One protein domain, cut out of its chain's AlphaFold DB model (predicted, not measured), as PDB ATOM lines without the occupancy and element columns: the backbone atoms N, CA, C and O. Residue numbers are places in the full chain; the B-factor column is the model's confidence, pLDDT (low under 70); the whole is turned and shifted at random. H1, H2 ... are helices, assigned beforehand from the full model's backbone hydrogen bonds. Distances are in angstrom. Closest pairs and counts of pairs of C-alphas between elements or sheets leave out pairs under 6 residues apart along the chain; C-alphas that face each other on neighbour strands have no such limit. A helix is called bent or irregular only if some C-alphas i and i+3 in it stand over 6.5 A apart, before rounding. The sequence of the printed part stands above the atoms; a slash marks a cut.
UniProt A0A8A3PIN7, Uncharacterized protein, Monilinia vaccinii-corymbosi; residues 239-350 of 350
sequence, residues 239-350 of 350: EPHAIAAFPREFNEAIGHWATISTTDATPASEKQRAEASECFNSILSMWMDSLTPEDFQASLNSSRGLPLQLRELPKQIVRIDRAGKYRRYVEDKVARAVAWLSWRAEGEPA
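This is residues 239 to 350 of the 350 residues of an uncharacterized protein of Monilinia vaccinii-corymbosi (UniProt A0A8A3PIN7). H2, H3 and the first part of H5 pack as an up-and-down bundle, each running against the one before, with H4 across one end; H5 runs on as a long arm, from which residues 326 to 350 stick out. The printed part has 112 residues, with five named helices, H1 to H5 in order along the chain, which hold 88 of them, and no named strand; its class is all helix, and the whole is extended, with a radius of gyration of the C-alphas of 23.0 A and spans of 85 by 30 by 15 A.

H1, residues 240 to 243, is close to but not clearly touching H2, residues 248 to 261 (C-alphas 243 and 251, 7.9 A). H2 and H3, residues 270 to 289, form a hairpin, closest C-alphas 257 and 280, 6.8 A. H3 touches H4, residues 293 to 302, at a steep tilt of 46 degrees, closest C-alphas 287 and 296, 5.8 A. H5, residues 306 to 345, touches H3 with residues 306 to 317 alone, closest C-alphas 276 and 310, 5.9 A, and H2 with residues 307 to 317 alone, closest C-alphas 260 and 314, 5.7 A. Every O i to N i+4 pair is within hydrogen-bond range in H2, H3 and H4, and 34 of 36 in H5; H1 is too short for one.

C-alpha 240 is at (8.924, -0.191, 23.780). H3 is 28.5 A long. H5, 58.0 A from first to last C-alpha, has a kink of 26 degrees near residue 313 and is only just irregular, with C-alphas 311 and 314 6.6 A apart; its last C-alpha, C-alpha 345, is at (39.766, -27.044, 76.699).

The C-alphas farthest apart, 291 and 350, are 85.0 A apart. The printed part has no cut, and no link is long. Residues under 70 in pLDDT include 239 to 246 and 322 to 330.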
ATOM      1  N   GLU A 239      12.676   2.668  22.742       38.62
ATOM      2  CA  GLU A 239      11.213   2.784  22.765       38.62
ATOM      3  C   GLU A 239      10.571   1.381  22.827       38.62
ATOM      4  O   GLU A 239      10.970   0.507  22.056       38.62
ATOM      5  N   PRO A 240       9.568   1.124  23.688       40.78
ATOM      6  CA  PRO A 240       8.924  -0.191  23.780       40.78
ATOM      7  C   PRO A 240       8.425  -0.730  22.427       40.78
ATOM      8  O   PRO A 240       8.360  -1.939  22.217       40.78
ATOM      9  N   HIS A 241       8.119   0.170  21.487       41.56
ATOM     10  CA  HIS A 241       7.762  -0.147  20.104       41.56
ATOM     11  C   HIS A 241       8.958  -0.571  19.232       41.56
ATOM     12  O   HIS A 241       8.783  -1.392  18.337       41.56
ATOM     13  N   ALA A 242      10.169  -0.085  19.517       43.50
ATOM     14  CA  ALA A 242      11.408  -0.503  18.860       43.50
ATOM     15  C   ALA A 242      11.861  -1.903  19.311       43.50
ATOM     16  O   ALA A 242      12.425  -2.646  18.514       43.50
ATOM     17  N   ILE A 243      11.547  -2.312  20.549       44.09
ATOM     18  CA  ILE A 243      11.903  -3.648  21.066       44.09
ATOM     19  C   ILE A 243      11.176  -4.772  20.313       44.09
ATOM     20  O   ILE A 243      11.748  -5.835  20.060       44.09
ATOM     21  N   ALA A 244       9.932  -4.519  19.896       51.97
ATOM     22  CA  ALA A 244       9.151  -5.447  19.080       51.97
ATOM     23  C   ALA A 244       9.702  -5.616  17.649       51.97
ATOM     24  O   ALA A 244       9.327  -6.569  16.971       51.97
ATOM     25  N   ALA A 245      10.579  -4.710  17.198       57.16
ATOM     26  CA  ALA A 245      11.230  -4.774  15.894       57.16
ATOM     27  C   ALA A 245      12.570  -5.536  15.918       57.16
ATOM     28  O   ALA A 245      13.122  -5.814  14.854       57.16
ATOM     29  N   PHE A 246      13.099  -5.887  17.099       68.00
ATOM     30  CA  PHE A 246      14.340  -6.657  17.196       68.00
ATOM     31  C   PHE A 246      14.115  -8.159  16.963       68.00
ATOM     32  O   PHE A 246      13.103  -8.713  17.407       68.00
ATOM     33  N   PRO A 247      15.094  -8.856  16.356       78.25
ATOM     34  CA  PRO A 247      15.124 -10.312  16.322       78.25
ATOM     35  C   PRO A 247      15.044 -10.906  17.731       78.25
ATOM     36  O   PRO A 247      15.682 -10.426  18.675       78.25
ATOM     37  N   ARG A 248      14.279 -11.991  17.874       77.06
ATOM     38  CA  ARG A 248      14.055 -12.680  19.153       77.06
ATOM     39  C   ARG A 248      15.371 -13.059  19.839       77.06
ATOM     40  O   ARG A 248      15.499 -12.923  21.051       77.06
ATOM     41  N   GLU A 249      16.346 -13.502  19.063       75.56
ATOM     42  CA  GLU A 249      17.646 -13.975  19.525       75.56
ATOM     43  C   GLU A 249      18.488 -12.851  20.145       75.56
ATOM     44  O   GLU A 249      19.200 -13.076  21.124       75.56
ATOM     45  N   PHE A 250      18.369 -11.626  19.627       73.69
ATOM     46  CA  PHE A 250      19.037 -10.457  20.198       73.69
ATOM     47  C   PHE A 250      18.409 -10.059  21.541       73.69
ATOM     48  O   PHE A 250      19.118  -9.815  22.518       73.69
ATOM     49  N   ASN A 251      17.077 -10.100  21.627       72.56
ATOM     50  CA  ASN A 251      16.347  -9.872  22.876       72.56
ATOM     51  C   ASN A 251      16.692 -10.923  23.951       72.56
ATOM     52  O   ASN A 251      16.865 -10.589  25.126       72.56
ATOM     53  N   GLU A 252      16.843 -12.193  23.565       76.00
ATOM     54  CA  GLU A 252      17.284 -13.257  24.477       76.00
ATOM     55  C   GLU A 252      18.727 -13.022  24.969       76.00
ATOM     56  O   GLU A 252      19.000 -13.153  26.167       76.00
ATOM     57  N   ALA A 253      19.640 -12.599  24.087       71.81
ATOM     58  CA  ALA A 253      21.020 -12.262  24.447       71.81
ATOM     59  C   ALA A 253      21.095 -11.100  25.453       71.81
ATOM     60  O   ALA A 253      21.809 -11.181  26.456       71.81
ATOM     61  N   ILE A 254      20.299 -10.057  25.224       71.38
ATOM     62  CA  ILE A 254      20.109  -8.931  26.141       71.38
ATOM     63  C   ILE A 254      19.670  -9.411  27.530       71.38
ATOM     64  O   ILE A 254      20.265  -9.020  28.538       71.38
ATOM     65  N   GLY A 255      18.663 -10.286  27.597       71.50
ATOM     66  CA  GLY A 255      18.155 -10.803  28.869       71.50
ATOM     67  C   GLY A 255      19.205 -11.611  29.637       71.50
ATOM     68  O   GLY A 255      19.342 -11.476  30.858       71.50
ATOM     69  N   HIS A 256      19.995 -12.417  28.926       74.00
ATOM     70  CA  HIS A 256      21.095 -13.172  29.524       74.00
ATOM     71  C   HIS A 256      22.202 -12.262  30.058       74.00
ATOM     72  O   HIS A 256      22.648 -12.458  31.189       74.00
ATOM     73  N   TRP A 257      22.600 -11.242  29.298       72.31
ATOM     74  CA  TRP A 257      23.599 -10.272  29.742       72.31
ATOM     75  C   TRP A 257      23.136  -9.480  30.968       72.31
ATOM     76  O   TRP A 257      23.881  -9.377  31.942       72.31
ATOM     77  N   ALA A 258      21.890  -8.997  30.963       68.25
ATOM     78  CA  ALA A 258      21.304  -8.289  32.099       68.25
ATOM     79  C   ALA A 258      21.310  -9.144  33.373       68.25
ATOM     80  O   ALA A 258      21.653  -8.657  34.440       68.25
ATOM     81  N   THR A 259      21.005 -10.439  33.265       70.88
ATOM     82  CA  THR A 259      21.047 -11.362  34.414       70.88
ATOM     83  C   THR A 259      22.466 -11.516  34.983       70.88
ATOM     84  O   THR A 259      22.663 -11.637  36.194       70.88
ATOM     85  N   ILE A 260      23.479 -11.537  34.112       71.69
ATOM     86  CA  ILE A 260      24.884 -11.698  34.505       71.69
ATOM     87  C   ILE A 260      25.422 -10.432  35.171       71.69
ATOM     88  O   ILE A 260      26.113 -10.521  36.189       71.69
ATOM     89  N   SER A 261      25.119  -9.266  34.604       67.44
ATOM     90  CA  SER A 261      25.658  -7.985  35.068       67.44
ATOM     91  C   SER A 261      25.131  -7.577  36.444       67.44
ATOM     92  O   SER A 261      25.803  -6.835  37.152       67.44
ATOM     93  N   THR A 262      23.975  -8.101  36.843       63.12
ATOM     94  CA  THR A 262      23.247  -7.703  38.057       63.12
ATOM     95  C   THR A 262      23.394  -8.679  39.216       63.12
ATOM     96  O   THR A 262      22.945  -8.403  40.327       63.12
ATOM     97  N   THR A 263      24.003  -9.839  38.977       68.31
ATOM     98  CA  THR A 263      24.390 -10.754  40.050       68.31
ATOM     99  C   THR A 263      25.609 -10.159  40.770       68.31
ATOM    100  O   THR A 263      26.492  -9.616  40.109       68.31
ATOM    101  N   ASP A 264      25.746 -10.283  42.092       67.75
ATOM    102  CA  ASP A 264      26.946  -9.807  42.810       67.75
ATOM    103  C   ASP A 264      28.209 -10.551  42.356       67.75
ATOM    104  O   ASP A 264      28.234 -11.784  42.332       67.75
ATOM    105  N   ALA A 265      29.262  -9.820  41.970       65.56
ATOM    106  CA  ALA A 265      30.512 -10.418  41.497       65.56
ATOM    107  C   ALA A 265      31.303 -11.031  42.650       65.56
ATOM    108  O   ALA A 265      31.616 -10.353  43.629       65.56
ATOM    109  N   THR A 266      31.705 -12.295  42.508       78.56
ATOM    110  CA  THR A 266      32.797 -12.835  43.317       78.56
ATOM    111  C   THR A 266      34.075 -12.872  42.479       78.56
ATOM    112  O   THR A 266      33.999 -13.043  41.260       78.56
ATOM    113  N   PRO A 267      35.269 -12.806  43.099       80.12
ATOM    114  CA  PRO A 267      36.527 -13.012  42.376       80.12
ATOM    115  C   PRO A 267      36.583 -14.355  41.628       80.12
ATOM    116  O   PRO A 267      37.354 -14.521  40.689       80.12
ATOM    117  N   ALA A 268      35.766 -15.334  42.039       72.75
ATOM    118  CA  ALA A 268      35.693 -16.635  41.391       72.75
ATOM    119  C   ALA A 268      34.861 -16.621  40.095       72.75
ATOM    120  O   ALA A 268      35.114 -17.459  39.232       72.75
ATOM    121  N   SER A 269      33.900 -15.697  39.944       80.25
ATOM    122  CA  SER A 269      33.026 -15.583  38.763       80.25
ATOM    123  C   SER A 269      33.407 -14.459  37.795       80.25
ATOM    124  O   SER A 269      32.814 -14.340  36.722       80.25
ATOM    125  N   GLU A 270      34.421 -13.656  38.126       83.00
ATOM    126  CA  GLU A 270      34.876 -12.519  37.317       83.00
ATOM    127  C   GLU A 270      35.348 -12.936  35.913       83.00
ATOM    128  O   GLU A 270      35.015 -12.284  34.923       83.00
ATOM    129  N   LYS A 271      36.021 -14.091  35.795       85.75
ATOM    130  CA  LYS A 271      36.450 -14.637  34.497       85.75
ATOM    131  C   LYS A 271      35.258 -14.928  33.574       85.75
ATOM    132  O   LYS A 271      35.288 -14.557  32.406       85.75
ATOM    133  N   GLN A 272      34.206 -15.558  34.094       83.12
ATOM    134  CA  GLN A 272      33.003 -15.891  33.324       83.12
ATOM    135  C   GLN A 272      32.186 -14.645  32.961       83.12
ATOM    136  O   GLN A 272      31.499 -14.640  31.943       83.12
ATOM    137  N   ARG A 273      32.269 -13.568  33.753       81.62
ATOM    138  CA  ARG A 273      31.659 -12.274  33.401       81.62
ATOM    139  C   ARG A 273      32.392 -11.571  32.276       81.62
ATOM    140  O   ARG A 273      31.735 -11.028  31.394       81.62
ATOM    141  N   ALA A 274      33.723 -11.595  32.297       85.88
ATOM    142  CA  ALA A 274      34.522 -11.069  31.197       85.88
ATOM    143  C   ALA A 274      34.184 -11.804  29.888       85.88
ATOM    144  O   ALA A 274      33.894 -11.161  28.883       85.88
ATOM    145  N   GLU A 275      34.093 -13.136  29.942       88.06
ATOM    146  CA  GLU A 275      33.687 -13.974  28.805       88.06
ATOM    147  C   GLU A 275      32.258 -13.659  28.323       88.06
ATOM    148  O   GLU A 275      32.010 -13.537  27.124       88.06
ATOM    149  N   ALA A 276      31.314 -13.454  29.246       82.06
ATOM    150  CA  ALA A 276      29.949 -13.055  28.903       82.06
ATOM    151  C   ALA A 276      29.887 -11.670  28.250       82.06
ATOM    152  O   ALA A 276      29.116 -11.472  27.312       82.06
ATOM    153  N   SER A 277      30.707 -10.730  28.725       83.69
ATOM    154  CA  SER A 277      30.787  -9.377  28.176       83.69
ATOM    155  C   SER A 277      31.345  -9.391  26.758       83.69
ATOM    156  O   SER A 277      30.774  -8.769  25.866       83.69
ATOM    157  N   GLU A 278      32.412 -10.152  26.524       89.94
ATOM    158  CA  GLU A 278      33.001 -10.339  25.197       89.94
ATOM    159  C   GLU A 278      32.009 -10.994  24.225       89.94
ATOM    160  O   GLU A 278      31.825 -10.525  23.097       89.94
ATOM    161  N   CYS A 279      31.299 -12.028  24.685       86.56
ATOM    162  CA  CYS A 279      30.270 -12.704  23.903       86.56
ATOM    163  C   CYS A 279      29.106 -11.763  23.549       86.56
ATOM    164  O   CYS A 279      28.650 -11.748  22.405       86.56
ATOM    165  N   PHE A 280      28.639 -10.957  24.504       85.19
ATOM    166  CA  PHE A 280      27.568  -9.989  24.271       85.19
ATOM    167  C   PHE A 280      28.002  -8.872  23.313       85.19
ATOM    168  O   PHE A 280      27.283  -8.577  22.362       85.19
ATOM    169  N   ASN A 281      29.197  -8.304  23.497       85.88
ATOM    170  CA  ASN A 281      29.735  -7.271  22.606       85.88
ATOM    171  C   ASN A 281      29.915  -7.785  21.171       85.88
ATOM    172  O   ASN A 281      29.672  -7.046  20.219       85.88
ATOM    173  N   SER A 282      30.276  -9.060  21.006       90.06
ATOM    174  CA  SER A 282      30.354  -9.698  19.689       90.06
ATOM    175  C   SER A 282      28.983  -9.772  19.011       90.06
ATOM    176  O   SER A 282      28.860  -9.430  17.838       90.06
ATOM    177  N   ILE A 283      27.937 -10.160  19.748       84.62
ATOM    178  CA  ILE A 283      26.553 -10.194  19.242       84.62
ATOM    179  C   ILE A 283      26.053  -8.778  18.925       84.62
ATOM    180  O   ILE A 283      25.402  -8.570  17.902       84.62
ATOM    181  N   LEU A 284      26.384  -7.796  19.766       84.38
ATOM    182  CA  LEU A 284      26.031  -6.394  19.548       84.38
ATOM    183  C   LEU A 284      26.691  -5.830  18.285       84.38
ATOM    184  O   LEU A 284      26.011  -5.174  17.503       84.38
ATOM    185  N   SER A 285      27.974  -6.118  18.048       86.44
ATOM    186  CA  SER A 285      28.650  -5.719  16.806       86.44
ATOM    187  C   SER A 285      27.960  -6.328  15.590       86.44
ATOM    188  O   SER A 285      27.630  -5.602  14.663       86.44
ATOM    189  N   MET A 286      27.641  -7.630  15.628       88.69
ATOM    190  CA  MET A 286      26.920  -8.287  14.529       88.69
ATOM    191  C   MET A 286      25.580  -7.614  14.239       88.69
ATOM    192  O   MET A 286      25.218  -7.462  13.077       88.69
ATOM    193  N   TRP A 287      24.847  -7.208  15.278       86.19
ATOM    194  CA  TRP A 287      23.599  -6.472  15.111       86.19
ATOM    195  C   TRP A 287      23.824  -5.115  14.437       86.19
ATOM    196  O   TRP A 287      23.145  -4.803  13.465       86.19
ATOM    197  N   MET A 288      24.802  -4.339  14.907       85.19
ATOM    198  CA  MET A 288      25.111  -3.017  14.348       85.19
ATOM    199  C   MET A 288      25.617  -3.079  12.899       85.19
ATOM    200  O   MET A 288      25.382  -2.143  12.137       85.19
ATOM    201  N   ASP A 289      26.279  -4.173  12.523       89.38
ATOM    202  CA  ASP A 289      26.803  -4.403  11.174       89.38
ATOM    203  C   ASP A 289      25.749  -4.983  10.207       89.38
ATOM    204  O   ASP A 289      25.973  -5.041   8.996       89.38
ATOM    205  N   SER A 290      24.591  -5.413  10.719       89.06
ATOM    206  CA  SER A 290      23.523  -6.011   9.915       89.06
ATOM    207  C   SER A 290      22.578  -4.947   9.362       89.06
ATOM    208  O   SER A 290      22.042  -4.122  10.096       89.06
ATOM    209  N   LEU A 291      22.326  -4.992   8.050       86.06
ATOM    210  CA  LEU A 291      21.383  -4.083   7.387       86.06
ATOM    211  C   LEU A 291      19.925  -4.509   7.592       86.06
ATOM    212  O   LEU A 291      19.023  -3.673   7.521       86.06
ATOM    213  N   THR A 292      19.696  -5.803   7.833       88.88
ATOM    214  CA  THR A 292      18.371  -6.394   8.027       88.88
ATOM    215  C   THR A 292      18.364  -7.429   9.164       88.88
ATOM    216  O   THR A 292      19.412  -7.993   9.500       88.88
ATOM    217  N   PRO A 293      17.192  -7.716   9.765       82.94
ATOM    218  CA  PRO A 293      17.015  -8.811  10.724       82.94
ATOM    219  C   PRO A 293      17.491 -10.177  10.210       82.94
ATOM    220  O   PRO A 293      18.056 -10.967  10.968       82.94
ATOM    221  N   GLU A 294      17.286 -10.453   8.924       88.56
ATOM    222  CA  GLU A 294      17.675 -11.700   8.269       88.56
ATOM    223  C   GLU A 294      19.200 -11.816   8.129       88.56
ATOM    224  O   GLU A 294      19.756 -12.885   8.396       88.56
ATOM    225  N   ASP A 295      19.882 -10.715   7.789       87.75
ATOM    226  CA  ASP A 295      21.351 -10.658   7.731       87.75
ATOM    227  C   ASP A 295      21.968 -10.905   9.111       87.75
ATOM    228  O   ASP A 295      22.947 -11.652   9.244       87.75
ATOM    229  N   PHE A 296      21.352 -10.340  10.154       88.56
ATOM    230  CA  PHE A 296      21.748 -10.598  11.534       88.56
ATOM    231  C   PHE A 296      21.577 -12.072  11.885       88.56
ATOM    232  O   PHE A 296      22.507 -12.692  12.398       88.56
ATOM    233  N   GLN A 297      20.421 -12.665  11.582       85.94
ATOM    234  CA  GLN A 297      20.156 -14.064  11.908       85.94
ATOM    235  C   GLN A 297      21.102 -15.013  11.155       85.94
ATOM    236  O   GLN A 297      21.605 -15.977  11.736       85.94
ATOM    237  N   ALA A 298      21.410 -14.726   9.887       88.12
ATOM    238  CA  ALA A 298      22.391 -15.477   9.108       88.12
ATOM    239  C   ALA A 298      23.808 -15.366   9.701       88.12
ATOM    240  O   ALA A 298      24.509 -16.378   9.826       88.12
ATOM    241  N   SER A 299      24.209 -14.166  10.126       89.44
ATOM    242  CA  SER A 299      25.498 -13.912  10.785       89.44
ATOM    243  C   SER A 299      25.586 -14.610  12.142       89.44
ATOM    244  O   SER A 299      26.578 -15.278  12.441       89.44
ATOM    245  N   LEU A 300      24.512 -14.551  12.929       87.00
ATOM    246  CA  LEU A 300      24.414 -15.187  14.236       87.00
ATOM    247  C   LEU A 300      24.480 -16.715  14.124       87.00
ATOM    248  O   LEU A 300      25.226 -17.346  14.872       87.00
ATOM    249  N   ASN A 301      23.777 -17.307  13.155       87.69
ATOM    250  CA  ASN A 301      23.826 -18.746  12.871       87.69
ATOM    251  C   ASN A 301      25.196 -19.200  12.342       87.69
ATOM    252  O   ASN A 301      25.603 -20.340  12.569       87.69
ATOM    253  N   SER A 302      25.911 -18.311  11.647       89.56
ATOM    254  CA  SER A 302      27.277 -18.560  11.169       89.56
ATOM    255  C   SER A 302      28.313 -18.434  12.289       89.56
ATOM    256  O   SER A 302      29.370 -19.072  12.239       89.56
ATOM    257  N   SER A 303      28.012 -17.651  13.329       86.12
ATOM    258  CA  SER A 303      28.823 -17.582  14.538       86.12
ATOM    259  C   SER A 303      28.708 -18.905  15.304       86.12
ATOM    260  O   SER A 303      27.627 -19.344  15.696       86.12
ATOM    261  N   ARG A 304      29.832 -19.608  15.481       71.25
ATOM    262  CA  ARG A 304      29.864 -20.935  16.115       71.25
ATOM    263  C   ARG A 304      29.510 -20.849  17.605       71.25
ATOM    264  O   ARG A 304      30.393 -20.826  18.452       71.25
ATOM    265  N   GLY A 305      28.218 -20.859  17.922       81.62
ATOM    266  CA  GLY A 305      27.709 -21.123  19.266       81.62
ATOM    267  C   GLY A 305      27.719 -19.947  20.245       81.62
ATOM    268  O   GLY A 305      27.448 -20.190  21.417       81.62
ATOM    269  N   LEU A 306      27.951 -18.702  19.807       84.19
ATOM    270  CA  LEU A 306      27.893 -17.527  20.695       84.19
ATOM    271  C   LEU A 306      26.559 -17.408  21.461       84.19
ATOM    272  O   LEU A 306      26.600 -17.231  22.679       84.19
ATOM    273  N   PRO A 307      25.374 -17.603  20.841       78.44
ATOM    274  CA  PRO A 307      24.112 -17.570  21.589       78.44
ATOM    275  C   PRO A 307      24.035 -18.663  22.662       78.44
ATOM    276  O   PRO A 307      23.521 -18.450  23.758       78.44
ATOM    277  N   LEU A 308      24.580 -19.846  22.359       80.81
ATOM    278  CA  LEU A 308      24.609 -20.971  23.288       80.81
ATOM    279  C   LEU A 308      25.563 -20.691  24.457       80.81
ATOM    280  O   LEU A 308      25.231 -20.974  25.606       80.81
ATOM    281  N   GLN A 309      26.723 -20.099  24.174       83.38
ATOM    282  CA  GLN A 309      27.714 -19.711  25.170       83.38
ATOM    283  C   GLN A 309      27.136 -18.657  26.122       83.38
ATOM    284  O   GLN A 309      27.145 -18.866  27.336       83.38
ATOM    285  N   LEU A 310      26.515 -17.600  25.590       80.19
ATOM    286  CA  LEU A 310      25.862 -16.568  26.401       80.19
ATOM    287  C   LEU A 310      24.701 -17.119  27.243       80.19
ATOM    288  O   LEU A 310      24.475 -16.649  28.354       80.19
ATOM    289  N   ARG A 311      23.994 -18.149  26.763       81.38
ATOM    290  CA  ARG A 311      22.927 -18.831  27.515       81.38
ATOM    291  C   ARG A 311      23.447 -19.704  28.662       81.38
ATOM    292  O   ARG A 311      22.758 -19.871  29.672       81.38
ATOM    293  N   GLU A 312      24.634 -20.292  28.523       82.56
ATOM    294  CA  GLU A 312      25.213 -21.188  29.533       82.56
ATOM    295  C   GLU A 312      26.032 -20.448  30.601       82.56
ATOM    296  O   GLU A 312      26.062 -20.882  31.758       82.56
ATOM    297  N   LEU A 313      26.632 -19.304  30.266       78.00
ATOM    298  CA  LEU A 313      27.435 -18.494  31.193       78.00
ATOM    299  C   LEU A 313      26.697 -18.057  32.480       78.00
ATOM    300  O   LEU A 313      27.286 -18.211  33.553       78.00
ATOM    301  N   PRO A 314      25.410 -17.641  32.465       72.44
ATOM    302  CA  PRO A 314      24.666 -17.340  33.690       72.44
ATOM    303  C   PRO A 314      24.593 -18.546  34.632       72.44
ATOM    304  O   PRO A 314      24.786 -18.424  35.842       72.44
ATOM    305  N   LYS A 315      24.368 -19.748  34.084       76.94
ATOM    306  CA  LYS A 315      24.281 -20.983  34.879       76.94
ATOM    307  C   LYS A 315      25.625 -21.331  35.509       76.94
ATOM    308  O   LYS A 315      25.659 -21.838  36.631       76.94
ATOM    309  N   GLN A 316      26.725 -21.080  34.802       75.44
ATOM    310  CA  GLN A 316      28.076 -21.312  35.313       75.44
ATOM    311  C   GLN A 316      28.429 -20.335  36.436       75.44
ATOM    312  O   GLN A 316      28.907 -20.773  37.481       75.44
ATOM    313  N   ILE A 317      28.113 -19.049  36.267       73.00
ATOM    314  CA  ILE A 317      28.328 -18.005  37.280       73.00
ATOM    315  C   ILE A 317      27.572 -18.342  38.567       73.00
ATOM    316  O   ILE A 317      28.180 -18.443  39.632       73.00
ATOM    317  N   VAL A 318      26.276 -18.661  38.465       70.31
ATOM    318  CA  VAL A 318      25.456 -19.042  39.628       70.31
ATOM    319  C   VAL A 318      26.013 -20.280  40.337       70.31
ATOM    320  O   VAL A 318      26.016 -20.340  41.567       70.31
ATOM    321  N   ARG A 319      26.508 -21.278  39.591       71.94
ATOM    322  CA  ARG A 319      27.127 -22.479  40.181       71.94
ATOM    323  C   ARG A 319      28.409 -22.149  40.946       71.94
ATOM    324  O   ARG A 319      28.586 -22.655  42.054       71.94
ATOM    325  N   ILE A 320      29.279 -21.316  40.377       72.50
ATOM    326  CA  ILE A 320      30.549 -20.909  40.996       72.50
ATOM    327  C   ILE A 320      30.290 -20.098  42.267       72.50
ATOM    328  O   ILE A 320      30.854 -20.403  43.321       72.50
ATOM    329  N   ASP A 321      29.385 -19.124  42.198       72.44
ATOM    330  CA  ASP A 321      29.101 -18.230  43.319       72.44
ATOM    331  C   ASP A 321      28.413 -18.968  44.475       72.44
ATOM    332  O   ASP A 321      28.784 -18.782  45.638       72.44
ATOM    333  N   ARG A 322      27.481 -19.890  44.185       69.69
ATOM    334  CA  ARG A 322      26.879 -20.760  45.213       69.69
ATOM    335  C   ARG A 322      27.909 -21.678  45.866       69.69
ATOM    336  O   ARG A 322      27.900 -21.826  47.087       69.69
ATOM    337  N   ALA A 323      28.825 -22.257  45.088       63.91
ATOM    338  CA  ALA A 323      29.897 -23.087  45.633       63.91
ATOM    339  C   ALA A 323      30.840 -22.281  46.546       63.91
ATOM    340  O   ALA A 323      31.247 -22.776  47.601       63.91
ATOM    341  N   GLY A 324      31.145 -21.030  46.186       65.56
ATOM    342  CA  GLY A 324      31.937 -20.113  47.010       65.56
ATOM    343  C   GLY A 324      31.245 -19.734  48.324       65.56
ATOM    344  O   GLY A 324      31.866 -19.807  49.387       65.56
ATOM    345  N   LYS A 325      29.951 -19.386  48.275       69.06
ATOM    346  CA  LYS A 325      29.145 -19.074  49.471       69.06
ATOM    347  C   LYS A 325      29.038 -20.275  50.413       69.06
ATOM    348  O   LYS A 325      29.281 -20.132  51.611       69.06
ATOM    349  N   TYR A 326      28.758 -21.462  49.874       56.56
ATOM    350  CA  TYR A 326      28.685 -22.691  50.662       56.56
ATOM    351  C   TYR A 326      30.027 -23.031  51.321       56.56
ATOM    352  O   TYR A 326      30.064 -23.349  52.509       56.56
ATOM    353  N   ARG A 327      31.141 -22.898  50.589       65.75
ATOM    354  CA  ARG A 327      32.486 -23.110  51.145       65.75
ATOM    355  C   ARG A 327      32.756 -22.184  52.334       65.75
ATOM    356  O   ARG A 327      33.111 -22.681  53.398       65.75
ATOM    357  N   ARG A 328      32.514 -20.875  52.187       66.88
ATOM    358  CA  ARG A 328      32.691 -19.900  53.283       66.88
ATOM    359  C   ARG A 328      31.814 -20.216  54.490       66.88
ATOM    360  O   ARG A 328      32.266 -20.110  55.624       66.88
ATOM    361  N   TYR A 329      30.568 -20.621  54.255       65.56
ATOM    362  CA  TYR A 329      29.659 -21.027  55.325       65.56
ATOM    363  C   TYR A 329      30.197 -22.237  56.110       65.56
ATOM    364  O   TYR A 329      30.154 -22.245  57.342       65.56
ATOM    365  N   VAL A 330      30.737 -23.243  55.413       62.38
ATOM    366  CA  VAL A 330      31.364 -24.413  56.045       62.38
ATOM    367  C   VAL A 330      32.616 -24.008  56.826       62.38
ATOM    368  O   VAL A 330      32.747 -24.397  57.984       62.38
ATOM    369  N   GLU A 331      33.496 -23.196  56.241       73.50
ATOM    370  CA  GLU A 331      34.712 -22.692  56.898       73.50
ATOM    371  C   GLU A 331      34.388 -21.928  58.192       73.50
ATOM    372  O   GLU A 331      34.987 -22.199  59.232       73.50
ATOM    373  N   ASP A 332      33.386 -21.050  58.173       79.12
ATOM    374  CA  ASP A 332      32.949 -20.282  59.344       79.12
ATOM    375  C   ASP A 332      32.320 -21.169  60.436       79.12
ATOM    376  O   ASP A 332      32.529 -20.969  61.637       79.12
ATOM    377  N   LYS A 333      31.569 -22.206  60.049       73.62
ATOM    378  CA  LYS A 333      31.052 -23.198  61.004       73.62
ATOM    379  C   LYS A 333      32.169 -24.016  61.640       73.62
ATOM    380  O   LYS A 333      32.120 -24.248  62.849       73.62
ATOM    381  N   VAL A 334      33.168 -24.417  60.857       76.81
ATOM    382  CA  VAL A 334      34.347 -25.135  61.355       76.81
ATOM    383  C   VAL A 334      35.155 -24.241  62.294       76.81
ATOM    384  O   VAL A 334      35.470 -24.671  63.399       76.81
ATOM    385  N   ALA A 335      35.412 -22.985  61.925       80.62
ATOM    386  CA  ALA A 335      36.135 -22.033  62.767       80.62
ATOM    387  C   ALA A 335      35.436 -21.808  64.118       80.62
ATOM    388  O   ALA A 335      36.080 -21.866  65.166       80.62
ATOM    389  N   ARG A 336      34.107 -21.639  64.121       81.56
ATOM    390  CA  ARG A 336      33.318 -21.521  65.360       81.56
ATOM    391  C   ARG A 336      33.359 -22.786  66.214       81.56
ATOM    392  O   ARG A 336      33.442 -22.685  67.434       81.56
ATOM    393  N   ALA A 337      33.312 -23.962  65.592       69.25
ATOM    394  CA  ALA A 337      33.429 -25.228  66.308       69.25
ATOM    395  C   ALA A 337      34.818 -25.391  66.946       69.25
ATOM    396  O   ALA A 337      34.906 -25.788  68.106       69.25
ATOM    397  N   VAL A 338      35.886 -25.031  66.226       82.62
ATOM    398  CA  VAL A 338      37.259 -25.035  66.751       82.62
ATOM    399  C   VAL A 338      37.392 -24.059  67.920       82.62
ATOM    400  O   VAL A 338      37.855 -24.462  68.979       82.62
ATOM    401  N   ALA A 339      36.908 -22.822  67.780       82.31
ATOM    402  CA  ALA A 339      36.944 -21.828  68.855       82.31
ATOM    403  C   ALA A 339      36.186 -22.290  70.112       82.31
ATOM    404  O   ALA A 339      36.671 -22.119  71.228       82.31
ATOM    405  N   TRP A 340      35.021 -22.922  69.941       84.56
ATOM    406  CA  TRP A 340      34.252 -23.481  71.055       84.56
ATOM    407  C   TRP A 340      34.985 -24.634  71.755       84.56
ATOM    408  O   TRP A 340      34.979 -24.713  72.984       84.56
ATOM    409  N   LEU A 341      35.641 -25.515  70.992       79.75
ATOM    410  CA  LEU A 341      36.452 -26.601  71.546       79.75
ATOM    411  C   LEU A 341      37.686 -26.073  72.289       79.75
ATOM    412  O   LEU A 341      37.989 -26.582  73.365       79.75
ATOM    413  N   SER A 342      38.354 -25.045  71.759       84.12
ATOM    414  CA  SER A 342      39.475 -24.369  72.423       84.12
ATOM    415  C   SER A 342      39.045 -23.716  73.737       84.12
ATOM    416  O   SER A 342      39.648 -23.992  74.768       84.12
ATOM    417  N   TRP A 343      37.944 -22.956  73.734       85.56
ATOM    418  CA  TRP A 343      37.385 -22.350  74.949       85.56
ATOM    419  C   TRP A 343      37.059 -23.398  76.022       85.56
ATOM    420  O   TRP A 343      37.356 -23.213  77.199       85.56
ATOM    421  N   ARG A 344      36.501 -24.544  75.617       81.00
ATOM    422  CA  ARG A 344      36.187 -25.642  76.540       81.00
ATOM    423  C   ARG A 344      37.436 -26.341  77.087       81.00
ATOM    424  O   ARG A 344      37.398 -26.852  78.203       81.00
ATOM    425  N   ALA A 345      38.511 -26.406  76.305       82.31
ATOM    426  CA  ALA A 345      39.766 -27.044  76.699       82.31
ATOM    427  C   ALA A 345      40.586 -26.193  77.685       82.31
ATOM    428  O   ALA A 345      41.336 -26.753  78.479       82.31
ATOM    429  N   GLU A 346      40.422 -24.869  77.664       88.69
ATOM    430  CA  GLU A 346      41.124 -23.939  78.561       88.69
ATOM    431  C   GLU A 346      40.548 -23.905  79.991       88.69
ATOM    432  O   GLU A 346      41.166 -23.326  80.880       88.69
ATOM    433  N   GLY A 347      39.441 -24.620  80.235       73.69
ATOM    434  CA  GLY A 347      38.825 -24.786  81.551       73.69
ATOM    435  C   GLY A 347      38.057 -23.543  82.003       73.69
ATOM    436  O   GLY A 347      38.557 -22.425  81.937       73.69
ATOM    437  N   GLU A 348      36.825 -23.727  82.487       59.69
ATOM    438  CA  GLU A 348      36.137 -22.659  83.220       59.69
ATOM    439  C   GLU A 348      36.984 -22.315  84.457       59.69
ATOM    440  O   GLU A 348      37.259 -23.216  85.256       59.69
ATOM    441  N   PRO A 349      37.443 -21.059  84.624       56.78
ATOM    442  CA  PRO A 349      38.064 -20.654  85.874       56.78
ATOM    443  C   PRO A 349      37.020 -20.830  86.982       56.78
ATOM    444  O   PRO A 349      35.933 -20.258  86.907       56.78
ATOM    445  N   ALA A 350      37.354 -21.704  87.934       55.56
ATOM    446  CA  ALA A 350      36.506 -22.114  89.049       55.56
ATOM    447  C   ALA A 350      36.111 -20.954  89.972       55.56
ATOM    448  O   ALA A 350      36.938 -20.025  90.147       55.56
TER     449      ALA A 350